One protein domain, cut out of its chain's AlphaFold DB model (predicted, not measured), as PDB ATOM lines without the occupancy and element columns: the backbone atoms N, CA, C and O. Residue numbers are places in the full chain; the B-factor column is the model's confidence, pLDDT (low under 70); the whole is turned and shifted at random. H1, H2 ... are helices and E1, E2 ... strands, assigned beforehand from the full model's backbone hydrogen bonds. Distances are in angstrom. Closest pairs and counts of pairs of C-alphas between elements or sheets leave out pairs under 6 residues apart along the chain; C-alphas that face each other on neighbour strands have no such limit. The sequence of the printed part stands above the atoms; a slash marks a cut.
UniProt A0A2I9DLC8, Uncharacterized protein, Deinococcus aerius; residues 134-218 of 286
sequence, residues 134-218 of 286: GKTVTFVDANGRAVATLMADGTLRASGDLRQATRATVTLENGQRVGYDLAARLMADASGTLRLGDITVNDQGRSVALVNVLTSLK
ATOM      1  N   GLY A 134      -5.081  39.106  13.056       75.31
ATOM      2  CA  GLY A 134      -4.730  40.465  12.637       75.31
ATOM      3  C   GLY A 134      -5.684  41.601  13.033       75.31
ATOM      4  O   GLY A 134      -5.411  42.776  12.803       75.31
ATOM      5  N   LYS A 135      -6.830  41.280  13.628       84.75
ATOM      6  CA  LYS A 135      -7.893  42.226  13.974       84.75
ATOM      7  C   LYS A 135      -7.784  42.634  15.445       84.75
ATOM      8  O   LYS A 135      -7.375  41.849  16.294       84.75
ATOM      9  N   THR A 136      -8.197  43.856  15.765       86.38
ATOM     10  CA  THR A 136      -8.357  44.339  17.145       86.38
ATOM     11  C   THR A 136      -9.796  44.772  17.358       86.38
ATOM     12  O   THR A 136     -10.335  45.509  16.537       86.38
ATOM     13  N   VAL A 137     -10.424  44.346  18.452       90.19
ATOM     14  CA  VAL A 137     -11.799  44.739  18.772       90.19
ATOM     15  C   VAL A 137     -11.775  45.699  19.948       90.19
ATOM     16  O   VAL A 137     -11.282  45.364  21.021       90.19
ATOM     17  N   THR A 138     -12.335  46.883  19.752       92.44
ATOM     18  CA  THR A 138     -12.465  47.907  20.787       92.44
ATOM     19  C   THR A 138     -13.936  48.152  21.062       92.44
ATOM     20  O   THR A 138     -14.688  48.533  20.169       92.44
ATOM     21  N   PHE A 139     -14.354  47.962  22.304       92.50
ATOM     22  CA  PHE A 139     -15.682  48.324  22.770       92.50
ATOM     23  C   PHE A 139     -15.704  49.796  23.155       92.50
ATOM     24  O   PHE A 139     -14.818  50.263  23.877       92.50
ATOM     25  N   VAL A 140     -16.713  50.517  22.677       93.56
ATOM     26  CA  VAL A 140     -16.889  51.950  22.923       93.56
ATOM     27  C   VAL A 140     -18.237  52.239  23.576       93.56
ATOM     28  O   VAL A 140     -19.212  51.510  23.365       93.56
ATOM     29  N   ASP A 141     -18.284  53.292  24.389       92.62
ATOM     30  CA  ASP A 141     -19.515  53.809  24.983       92.62
ATOM     31  C   ASP A 141     -20.360  54.609  23.974       92.62
ATOM     32  O   ASP A 141     -19.985  54.786  22.813       92.62
ATOM     33  N   ALA A 142     -21.521  55.099  24.420       89.00
ATOM     34  CA  ALA A 142     -22.414  55.925  23.601       89.00
ATOM     35  C   ALA A 142     -21.779  57.253  23.135       89.00
ATOM     36  O   ALA A 142     -22.236  57.843  22.159       89.00
ATOM     37  N   ASN A 143     -20.720  57.713  23.808       89.94
ATOM     38  CA  ASN A 143     -19.968  58.916  23.455       89.94
ATOM     39  C   ASN A 143     -18.786  58.610  22.514       89.94
ATOM     40  O   ASN A 143     -18.003  59.507  22.200       89.94
ATOM     41  N   GLY A 144     -18.610  57.350  22.095       86.62
ATOM     42  CA  GLY A 144     -17.501  56.904  21.254       86.62
ATOM     43  C   GLY A 144     -16.172  56.714  21.994       86.62
ATOM     44  O   GLY A 144     -15.136  56.547  21.349       86.62
ATOM     45  N   ARG A 145     -16.160  56.729  23.333       90.62
ATOM     46  CA  ARG A 145     -14.951  56.502  24.139       90.62
ATOM     47  C   ARG A 145     -14.700  55.012  24.316       90.62
ATOM     48  O   ARG A 145     -15.617  54.259  24.621       90.62
ATOM     49  N   ALA A 146     -13.447  54.583  24.175       90.56
ATOM     50  CA  ALA A 146     -13.063  53.195  24.404       90.56
ATOM     51  C   ALA A 146     -13.236  52.808  25.880       90.56
ATOM     52  O   ALA A 146     -12.605  53.392  26.760       90.56
ATOM     53  N   VAL A 147     -14.066  51.798  26.138       91.31
ATOM     54  CA  VAL A 147     -14.276  51.230  27.477       91.31
ATOM     55  C   VAL A 147     -13.514  49.928  27.671       91.31
ATOM     56  O   VAL A 147     -13.155  49.600  28.799       91.31
ATOM     57  N   ALA A 148     -13.221  49.193  26.597       90.19
ATOM     58  CA  ALA A 148     -12.370  48.013  26.663       90.19
ATOM     59  C   ALA A 148     -11.796  47.626  25.300       90.19
ATOM     60  O   ALA A 148     -12.416  47.862  24.267       90.19
ATOM     61  N   THR A 149     -10.654  46.946  25.309       89.75
ATOM     62  CA  THR A 149     -10.052  46.345  24.116       89.75
ATOM     63  C   THR A 149      -9.938  44.844  24.302       89.75
ATOM     64  O   THR A 149      -9.404  44.373  25.304       89.75
ATOM     65  N   LEU A 150     -10.422  44.085  23.330       86.31
ATOM     66  CA  LEU A 150     -10.285  42.643  23.270       86.31
ATOM     67  C   LEU A 150      -9.114  42.279  22.364       86.31
ATOM     68  O   LEU A 150      -9.060  42.646  21.188       86.31
ATOM     69  N   MET A 151      -8.169  41.565  22.954       80.94
ATOM     70  CA  MET A 151      -6.953  41.091  22.313       80.94
ATOM     71  C   MET A 151      -7.207  39.744  21.620       80.94
ATOM     72  O   MET A 151      -8.159  39.028  21.934       80.94
ATOM     73  N   ALA A 152      -6.342  39.369  20.675       73.00
ATOM     74  CA  ALA A 152      -6.494  38.131  19.903       73.00
ATOM     75  C   ALA A 152      -6.413  36.849  20.756       73.00
ATOM     76  O   ALA A 152      -6.972  35.823  20.385       73.00
ATOM     77  N   ASP A 153      -5.752  36.902  21.912       68.75
ATOM     78  CA  ASP A 153      -5.717  35.824  22.909       68.75
ATOM     79  C   ASP A 153      -7.020  35.722  23.735       68.75
ATOM     80  O   ASP A 153      -7.120  34.909  24.653       68.75
ATOM     81  N   GLY A 154      -8.029  36.542  23.422       70.56
ATOM     82  CA  GLY A 154      -9.281  36.640  24.166       70.56
ATOM     83  C   GLY A 154      -9.150  37.404  25.482       70.56
ATOM     84  O   GLY A 154     -10.094  37.404  26.269       70.56
ATOM     85  N   THR A 155      -7.999  38.028  25.756       72.19
ATOM     86  CA  THR A 155      -7.818  38.863  26.942       72.19
ATOM     87  C   THR A 155      -8.529  40.192  26.740       72.19
ATOM     88  O   THR A 155      -8.312  40.899  25.753       72.19
ATOM     89  N   LEU A 156      -9.362  40.556  27.708       80.19
ATOM     90  CA  LEU A 156     -10.047  41.834  27.730       80.19
ATOM     91  C   LEU A 156      -9.265  42.827  28.589       80.19
ATOM     92  O   LEU A 156      -9.002  42.593  29.766       80.19
ATOM     93  N   ARG A 157      -8.918  43.970  28.007       83.25
ATOM     94  CA  ARG A 157      -8.316  45.100  28.708       83.25
ATOM     95  C   ARG A 157      -9.373  46.174  28.885       83.25
ATOM     96  O   ARG A 157      -9.577  46.990  27.991       83.25
ATOM     97  N   ALA A 158     -10.062  46.147  30.020       82.88
ATOM     98  CA  ALA A 158     -11.002  47.199  30.376       82.88
ATOM     99  C   ALA A 158     -10.248  48.500  30.690       82.88
ATOM    100  O   ALA A 158      -9.279  48.508  31.448       82.88
ATOM    101  N   SER A 159     -10.692  49.594  30.084       84.62
ATOM    102  CA  SER A 159     -10.253  50.965  30.364       84.62
ATOM    103  C   SER A 159     -11.341  51.779  31.072       84.62
ATOM    104  O   SER A 159     -11.052  52.843  31.608       84.62
ATOM    105  N   GLY A 160     -12.575  51.271  31.102       83.50
ATOM    106  CA  GLY A 160     -13.724  51.864  31.775       83.50
ATOM    107  C   GLY A 160     -14.780  50.814  32.129       83.50
ATOM    108  O   GLY A 160     -14.505  49.612  32.136       83.50
ATOM    109  N   ASP A 161     -15.996  51.270  32.427       85.00
ATOM    110  CA  ASP A 161     -17.114  50.384  32.753       85.00
ATOM    111  C   ASP A 161     -17.641  49.678  31.493       85.00
ATOM    112  O   ASP A 161     -18.245  50.289  30.610       85.00
ATOM    113  N   LEU A 162     -17.449  48.359  31.432       84.88
ATOM    114  CA  LEU A 162     -17.926  47.498  30.345       84.88
ATOM    115  C   LEU A 162     -19.440  47.561  30.142       84.88
ATOM    116  O   LEU A 162     -19.910  47.372  29.022       84.88
ATOM    117  N   ARG A 163     -20.209  47.861  31.195       84.81
ATOM    118  CA  ARG A 163     -21.669  47.984  31.100       84.81
ATOM    119  C   ARG A 163     -22.102  49.195  30.282       84.81
ATOM    120  O   ARG A 163     -23.249  49.236  29.842       84.81
ATOM    121  N   GLN A 164     -21.204  50.160  30.085       87.50
ATOM    122  CA  GLN A 164     -21.436  51.339  29.255       87.50
ATOM    123  C   GLN A 164     -21.108  51.094  27.779       87.50
ATOM    124  O   GLN A 164     -21.396  51.957  26.954       87.50
ATOM    125  N   ALA A 165     -20.535  49.936  27.425       89.31
ATOM    126  CA  ALA A 165     -20.278  49.582  26.038       89.31
ATOM    127  C   ALA A 165     -21.592  49.511  25.248       89.31
ATOM    128  O   ALA A 165     -22.517  48.794  25.627       89.31
ATOM    129  N   THR A 166     -21.644  50.215  24.119       90.81
ATOM    130  CA  THR A 166     -22.795  50.201  23.198       90.81
ATOM    131  C   THR A 166     -22.433  49.695  21.806       90.81
ATOM    132  O   THR A 166     -23.292  49.159  21.111       90.81
ATOM    133  N   ARG A 167     -21.157  49.791  21.410       90.81
ATOM    134  CA  ARG A 167     -20.680  49.389  20.082       90.81
ATOM    135  C   ARG A 167     -19.334  48.673  20.168       90.81
ATOM    136  O   ARG A 167     -18.481  49.017  20.984       90.81
ATOM    137  N   ALA A 168     -19.134  47.690  19.298       91.44
ATOM    138  CA  ALA A 168     -17.863  47.026  19.054       91.44
ATOM    139  C   ALA A 168     -17.255  47.554  17.749       91.44
ATOM    140  O   ALA A 168     -17.867  47.475  16.689       91.44
ATOM    141  N   THR A 169     -16.042  48.089  17.816       91.00
ATOM    142  CA  THR A 169     -15.283  48.558  16.652       91.00
ATOM    143  C   THR A 169     -14.185  47.556  16.339       91.00
ATOM    144  O   THR A 169     -13.246  47.391  17.115       91.00
ATOM    145  N   VAL A 170     -14.289  46.896  15.192       90.69
ATOM    146  CA  VAL A 170     -13.283  45.974  14.668       90.69
ATOM    147  C   VAL A 170     -12.308  46.763  13.806       90.69
ATOM    148  O   VAL A 170     -12.695  47.324  12.787       90.69
ATOM    149  N   THR A 171     -11.042  46.806  14.202       88.69
ATOM    150  CA  THR A 171      -9.940  47.337  13.392       88.69
ATOM    151  C   THR A 171      -9.247  46.175  12.695       88.69
ATOM    152  O   THR A 171      -8.796  45.242  13.356       88.69
ATOM    153  N   LEU A 172      -9.201  46.214  11.369       86.06
ATOM    154  CA  LEU A 172      -8.559  45.232  10.496       86.06
ATOM    155  C   LEU A 172      -7.061  45.560  10.322       86.06
ATOM    156  O   LEU A 172      -6.639  46.684  10.595       86.06
ATOM    157  N   GLU A 173      -6.258  44.607   9.835       82.31
ATOM    158  CA  GLU A 173      -4.807  44.809   9.614       82.31
ATOM    159  C   GLU A 173      -4.500  45.952   8.642       82.31
ATOM    160  O   GLU A 173      -3.517  46.667   8.809       82.31
ATOM    161  N   ASN A 174      -5.372  46.168   7.656       81.12
ATOM    162  CA  ASN A 174      -5.270  47.265   6.691       81.12
ATOM    163  C   ASN A 174      -5.640  48.644   7.288       81.12
ATOM    164  O   ASN A 174      -5.729  49.623   6.552       81.12
ATOM    165  N   GLY A 175      -5.906  48.732   8.596       81.56
ATOM    166  CA  GLY A 175      -6.304  49.957   9.292       81.56
ATOM    167  C   GLY A 175      -7.786  50.320   9.154       81.56
ATOM    168  O   GLY A 175      -8.247  51.257   9.811       81.56
ATOM    169  N   GLN A 176      -8.556  49.578   8.355       87.31
ATOM    170  CA  GLN A 176      -9.991  49.795   8.204       87.31
ATOM    171  C   GLN A 176     -10.722  49.468   9.509       87.31
ATOM    172  O   GLN A 176     -10.426  48.479  10.182       87.31
ATOM    173  N   ARG A 177     -11.703  50.302   9.862       89.81
ATOM    174  CA  ARG A 177     -12.532  50.133  11.057       89.81
ATOM    175  C   ARG A 177     -13.971  49.855  10.662       89.81
ATOM    176  O   ARG A 177     -14.543  50.605   9.877       89.81
ATOM    177  N   VAL A 178     -14.553  48.810  11.236       89.00
ATOM    178  CA  VAL A 178     -15.957  48.436  11.046       89.00
ATOM    179  C   VAL A 178     -16.641  48.426  12.408       89.00
ATOM    180  O   VAL A 178     -16.151  47.796  13.343       89.00
ATOM    181  N   GLY A 179     -17.733  49.177  12.544       89.94
ATOM    182  CA  GLY A 179     -18.484  49.302  13.791       89.94
ATOM    183  C   GLY A 179     -19.742  48.442  13.779       89.94
ATOM    184  O   GLY A 179     -20.482  48.467  12.804       89.94
ATOM    185  N   TYR A 180     -19.996  47.742  14.881       91.31
ATOM    186  CA  TYR A 180     -21.177  46.911  15.089       91.31
ATOM    187  C   TYR A 180     -21.847  47.271  16.408       91.31
ATOM    188  O   TYR A 180     -21.188  47.318  17.449       91.31
ATOM    189  N   ASP A 181     -23.154  47.508  16.388       90.56
ATOM    190  CA  ASP A 181     -23.895  47.814  17.609       90.56
ATOM    191  C   ASP A 181     -24.060  46.551  18.452       90.56
ATOM    192  O   ASP A 181     -24.323  45.467  17.936       90.56
ATOM    193  N   LEU A 182     -23.873  46.666  19.763       89.81
ATOM    194  CA  LEU A 182     -24.014  45.528  20.662       89.81
ATOM    195  C   LEU A 182     -25.498  45.202  20.833       89.81
ATOM    196  O   LEU A 182     -26.301  46.070  21.173       89.81
ATOM    197  N   ALA A 183     -25.864  43.936  20.627       86.00
ATOM    198  CA  ALA A 183     -27.241  43.484  20.815       86.00
ATOM    199  C   ALA A 183     -27.582  43.275  22.302       86.00
ATOM    200  O   ALA A 183     -28.747  43.327  22.692       86.00
ATOM    201  N   ALA A 184     -26.563  43.055  23.134       82.62
ATOM    202  CA  ALA A 184     -26.690  42.859  24.570       82.62
ATOM    203  C   ALA A 184     -25.597  43.625  25.322       82.62
ATOM    204  O   ALA A 184     -24.530  43.923  24.782       82.62
ATOM    205  N   ARG A 185     -25.856  43.923  26.599       79.94
ATOM    206  CA  ARG A 185     -24.846  44.524  27.477       79.94
ATOM    207  C   ARG A 185     -23.700  43.546  27.691       79.94
ATOM    208  O   ARG A 185     -23.927  42.377  27.996       79.94
ATOM    209  N   LEU A 186     -22.474  44.049  27.600       80.75
ATOM    210  CA  LEU A 186     -21.294  43.249  27.892       80.75
ATOM    211  C   LEU A 186     -21.182  43.034  29.395       80.75
ATOM    212  O   LEU A 186     -21.156  43.980  30.185       80.75
ATOM    213  N   MET A 187     -21.071  41.771  29.780       69.88
ATOM    214  CA  MET A 187     -20.712  41.375  31.130       69.88
ATOM    215  C   MET A 187     -19.482  40.489  31.020       69.88
ATOM    216  O   MET A 187     -19.520  39.456  30.357       69.88
ATOM    217  N   ALA A 188     -18.377  40.916  31.631       66.81
ATOM    218  CA  ALA A 188     -17.254  40.015  31.829       66.81
ATOM    219  C   ALA A 188     -17.686  38.905  32.790       66.81
ATOM    220  O   ALA A 188     -18.431  39.150  33.744       66.81
ATOM    221  N   ASP A 189     -17.213  37.693  32.534       64.75
ATOM    222  CA  ASP A 189     -17.358  36.600  33.480       64.75
ATOM    223  C   ASP A 189     -16.584  36.895  34.782       64.75
ATOM    224  O   ASP A 189     -15.828  37.866  34.898       64.75
ATOM    225  N   ALA A 190     -16.750  36.035  35.788       52.28
ATOM    226  CA  ALA A 190     -16.054  36.169  37.069       52.28
ATOM    227  C   ALA A 190     -14.514  36.140  36.945       52.28
ATOM    228  O   ALA A 190     -13.822  36.529  37.883       52.28
ATOM    229  N   SER A 191     -13.977  35.702  35.800       54.25
ATOM    230  CA  SER A 191     -12.542  35.706  35.505       54.25
ATOM    231  C   SER A 191     -12.058  37.012  34.857       54.25
ATOM    232  O   SER A 191     -10.868  37.150  34.581       54.25
ATOM    233  N   GLY A 192     -12.957  37.977  34.624       61.22
ATOM    234  CA  GLY A 192     -12.649  39.232  33.937       61.22
ATOM    235  C   GLY A 192     -12.521  39.071  32.423       61.22
ATOM    236  O   GLY A 192     -11.944  39.933  31.760       61.22
ATOM    237  N   THR A 193     -13.050  37.982  31.866       62.53
ATOM    238  CA  THR A 193     -12.958  37.692  30.437       62.53
ATOM    239  C   THR A 193     -14.317  37.818  29.770       62.53
ATOM    240  O   THR A 193     -15.347  37.492  30.352       62.53
ATOM    241  N   LEU A 194     -14.326  38.252  28.512       70.31
ATOM    242  CA  LEU A 194     -15.430  37.985  27.605       70.31
ATOM    243  C   LEU A 194     -15.034  36.933  26.570       70.31
ATOM    244  O   LEU A 194     -13.968  37.004  25.957       70.31
ATOM    245  N   ARG A 195     -15.926  35.973  26.345       70.69
ATOM    246  CA  ARG A 195     -15.819  35.022  25.240       70.69
ATOM    247  C   ARG A 195     -16.476  35.646  24.015       70.69
ATOM    248  O   ARG A 195     -17.617  36.083  24.098       70.69
ATOM    249  N   LEU A 196     -15.790  35.671  22.869       72.94
ATOM    250  CA  LEU A 196     -16.347  36.267  21.645       72.94
ATOM    251  C   LEU A 196     -17.631  35.574  21.166       72.94
ATOM    252  O   LEU A 196     -18.444  36.212  20.505       72.94
ATOM    253  N   GLY A 197     -17.808  34.291  21.495       72.19
ATOM    254  CA  GLY A 197     -19.040  33.553  21.215       72.19
ATOM    255  C   GLY A 197     -20.250  34.049  22.012       72.19
ATOM    256  O   GLY A 197     -21.365  33.968  21.512       72.19
ATOM    257  N   ASP A 198     -20.026  34.626  23.196       78.06
ATOM    258  CA  ASP A 198     -21.092  35.141  24.065       78.06
ATOM    259  C   ASP A 198     -21.449  36.602  23.731       78.06
ATOM    260  O   ASP A 198     -22.434  37.145  24.226       78.06
ATOM    261  N   ILE A 199     -20.651  37.259  22.882       84.88
ATOM    262  CA  ILE A 199     -20.904  38.629  22.439       84.88
ATOM    263  C   ILE A 199     -21.774  38.586  21.197       84.88
ATOM    264  O   ILE A 199     -21.328  38.165  20.133       84.88
ATOM    265  N   THR A 200     -22.989  39.098  21.307       88.38
ATOM    266  CA  THR A 200     -23.888  39.281  20.169       88.38
ATOM    267  C   THR A 200     -23.881  40.729  19.704       88.38
ATOM    268  O   THR A 200     -24.054  41.652  20.505       88.38
ATOM    269  N   VAL A 201     -23.724  40.926  18.402       90.81
ATOM    270  CA  VAL A 201     -23.819  42.223  17.734       90.81
ATOM    271  C   VAL A 201     -25.000  42.243  16.775       90.81
ATOM    272  O   VAL A 201     -25.423  41.201  16.280       90.81
ATOM    273  N   ASN A 202     -25.530  43.430  16.516       87.62
ATOM    274  CA  ASN A 202     -26.500  43.659  15.463       87.62
ATOM    275  C   ASN A 202     -25.752  43.888  14.150       87.62
ATOM    276  O   ASN A 202     -25.079  44.904  13.979       87.62
ATOM    277  N   ASP A 203     -25.893  42.941  13.231       85.38
ATOM    278  CA  ASP A 203     -25.399  43.029  11.863       85.38
ATOM    279  C   ASP A 203     -26.590  42.961  10.904       85.38
ATOM    280  O   ASP A 203     -27.388  42.024  10.953       85.38
ATOM    281  N   GLN A 204     -26.772  44.002  10.089       81.75
ATOM    282  CA  GLN A 204     -27.879  44.110   9.123       81.75
ATOM    283  C   GLN A 204     -29.279  43.846   9.728       81.75
ATOM    284  O   GLN A 204     -30.154  43.255   9.097       81.75
ATOM    285  N   GLY A 205     -29.496  44.267  10.979       82.38
ATOM    286  CA  GLY A 205     -30.763  44.067  11.697       82.38
ATOM    287  C   GLY A 205     -30.954  42.670  12.300       82.38
ATOM    288  O   GLY A 205     -32.027  42.381  12.827       82.38
ATOM    289  N   ARG A 206     -29.936  41.801  12.257       87.31
ATOM    290  CA  ARG A 206     -29.928  40.479  12.896       87.31
ATOM    291  C   ARG A 206     -28.941  40.445  14.053       87.31
ATOM    292  O   ARG A 206     -27.849  40.992  13.955       87.31
ATOM    293  N   SER A 207     -29.307  39.758  15.132       89.19
ATOM    294  CA  SER A 207     -28.384  39.492  16.236       89.19
ATOM    295  C   SER A 207     -27.505  38.291  15.887       89.19
ATOM    296  O   SER A 207     -28.010  37.185  15.691       89.19
ATOM    297  N   VAL A 208     -26.197  38.513  15.761       89.06
ATOM    298  CA  VAL A 208     -25.210  37.503  15.361       89.06
ATOM    299  C   VAL A 208     -24.056  37.497  16.359       89.06
ATOM    300  O   VAL A 208     -23.648  38.543  16.863       89.06
ATOM    301  N   ALA A 209     -23.505  36.319  16.655       87.81
ATOM    302  CA  ALA A 209     -22.308  36.216  17.484       87.81
ATOM    303  C   ALA A 209     -21.119  36.921  16.809       87.81
ATOM    304  O   ALA A 209     -20.819  36.677  15.636       87.81
ATOM    305  N   LEU A 210     -20.398  37.752  17.561       86.81
ATOM    306  CA  LEU A 210     -19.268  38.540  17.074       86.81
ATOM    307  C   LEU A 210     -18.183  37.653  16.454       86.81
ATOM    308  O   LEU A 210     -17.572  38.029  15.458       86.81
ATOM    309  N   VAL A 211     -17.970  36.450  16.995       86.19
ATOM    310  CA  VAL A 211     -17.021  35.476  16.433       86.19
ATOM    311  C   VAL A 211     -17.341  35.110  14.977       86.19
ATOM    312  O   VAL A 211     -16.421  34.976  14.169       86.19
ATOM    313  N   ASN A 212     -18.623  35.014  14.610       84.81
ATOM    314  CA  ASN A 212     -19.038  34.690  13.245       84.81
ATOM    315  C   ASN A 212     -18.772  35.868  12.307       84.81
ATOM    316  O   ASN A 212     -18.207  35.666  11.236       84.81
ATOM    317  N   VAL A 213     -19.086  37.088  12.754       86.44
ATOM    318  CA  VAL A 213     -18.809  38.330  12.015       86.44
ATOM    319  C   VAL A 213     -17.306  38.497  11.770       86.44
ATOM    320  O   VAL A 213     -16.861  38.779  10.665       86.44
ATOM    321  N   LEU A 214     -16.473  38.266  12.783       85.00
ATOM    322  CA  LEU A 214     -15.019  38.363  12.621       85.00
ATOM    323  C   LEU A 214     -14.451  37.300  11.680       85.00
ATOM    324  O   LEU A 214     -13.482  37.565  10.964       85.00
ATOM    325  N   THR A 215     -15.054  36.111  11.677       83.19
ATOM    326  CA  THR A 215     -14.648  35.015  10.797       83.19
ATOM    327  C   THR A 215     -15.069  35.282   9.350       83.19
ATOM    328  O   THR A 215     -14.260  35.046   8.455       83.19
ATOM    329  N   SER A 216     -16.258  35.845   9.097       80.38
ATOM    330  CA  SER A 216     -16.677  36.243   7.742       80.38
ATOM    331  C   SER A 216     -15.836  37.402   7.198       80.38
ATOM    332  O   SER A 216     -15.413  37.365   6.044       80.38
ATOM    333  N   LEU A 217     -15.435  38.349   8.054       76.62
ATOM    334  CA  LEU A 217     -14.505  39.434   7.707       76.62
ATOM    335  C   LEU A 217     -13.092  38.958   7.313       76.62
ATOM    336  O   LEU A 217     -12.233  39.781   6.993       76.62
ATOM    337  N   LYS A 218     -12.767  37.661   7.404       60.91
ATOM    338  CA  LYS A 218     -11.535  37.108   6.810       60.91
ATOM    339  C   LYS A 218     -11.673  36.782   5.326       60.91
ATOM    340  O   LYS A 218     -10.654  36.745   4.643       60.91
TER     341      LYS A 218
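AT A GLANCE: This is residues 134 to 218 of the 286 residues of an uncharacterized protein of Deinococcus aerius (UniProt A0A2I9DLC8). One strongly twisted sheet of seven strands makes the body, with the short helix H1 and the long link of residues 183 to 199 over the same face of it. Five strands, E3 E2 E1 E4 E5, stand side by side, and the hairpin E6 and E7 carries the sheet on, meeting E5 only at a point. The printed part has 85 residues with seven named strands and one named helix, E1 to E7 and then H1 along the chain; the sheet's order is E3, E2, E1, E4, E5, E6, E7, antiparallel. The class is mostly strand, though under half of the residues, 42 of 85, are in named elements. The whole is compact, with a radius of gyration of the C-alphas of 11.7 A, and rounded, with spans of 30 by 26 by 25 A.

IN THESE COORDINATES: E4, residues 165 to 171, is the longest strand by residues and measures 16.5 A. E1, residues 136 to 141, begins at C-alpha 136 (-8.357, 44.339, 17.145) and measures 16.6 A. E5 is residues 177 to 182, 15.7 A, and E2 is residues 146 to 150, 11.0 A. E3 is residues 156 to 158, E6 residues 200 to 203 and E7 residues 206 to 209. H1, residues 210 to 216, measures 10.0 A and ends at C-alpha 216 (-16.677, 36.243, 7.742).

HOW THE PARTS SIT: E1 and E4 are antiparallel at 153 degrees, with N 138 and O 169 2.8 A apart, within hydrogen-bond range. The hairpin E4 and E5 has N 170 and O 178 at 2.8 A. E1, E2 and E3 form a meander, each strand the antiparallel neighbour of the one before; N 139 and O 148 are 2.8 A apart, and N 157 and O 149 2.8 A. With E4 they make a Greek key, a meander of three followed by a fourth strand that is the antiparallel neighbour of the first. E5 and E6 meet only at a point, where the C-alphas of Leu 182 and Val 201 face each other at 4.4 A. The hairpin E6 and E7 has N 201 and O 208 at 2.8 A. E3 and E7 are the edge strands. H1 is on the sheet at a height of 9.2 A, over E5, slantwise at 34 degrees on the local plane; E4 is only just not under it, with 2 C-alphas of H1 falling on it. In H1 every O i to N i+4 pair is within hydrogen-bond range.

THE WHOLE: The C-alphas farthest apart, those of Asn 174 and Ala 190, are 34.1 A from each other. The printed part has no cut. The link E5 to E6, 17 residues, is long. The mean pLDDT of the printed part is 82.8; residue 153, residues 187 to 193 and residue 218 are under 70.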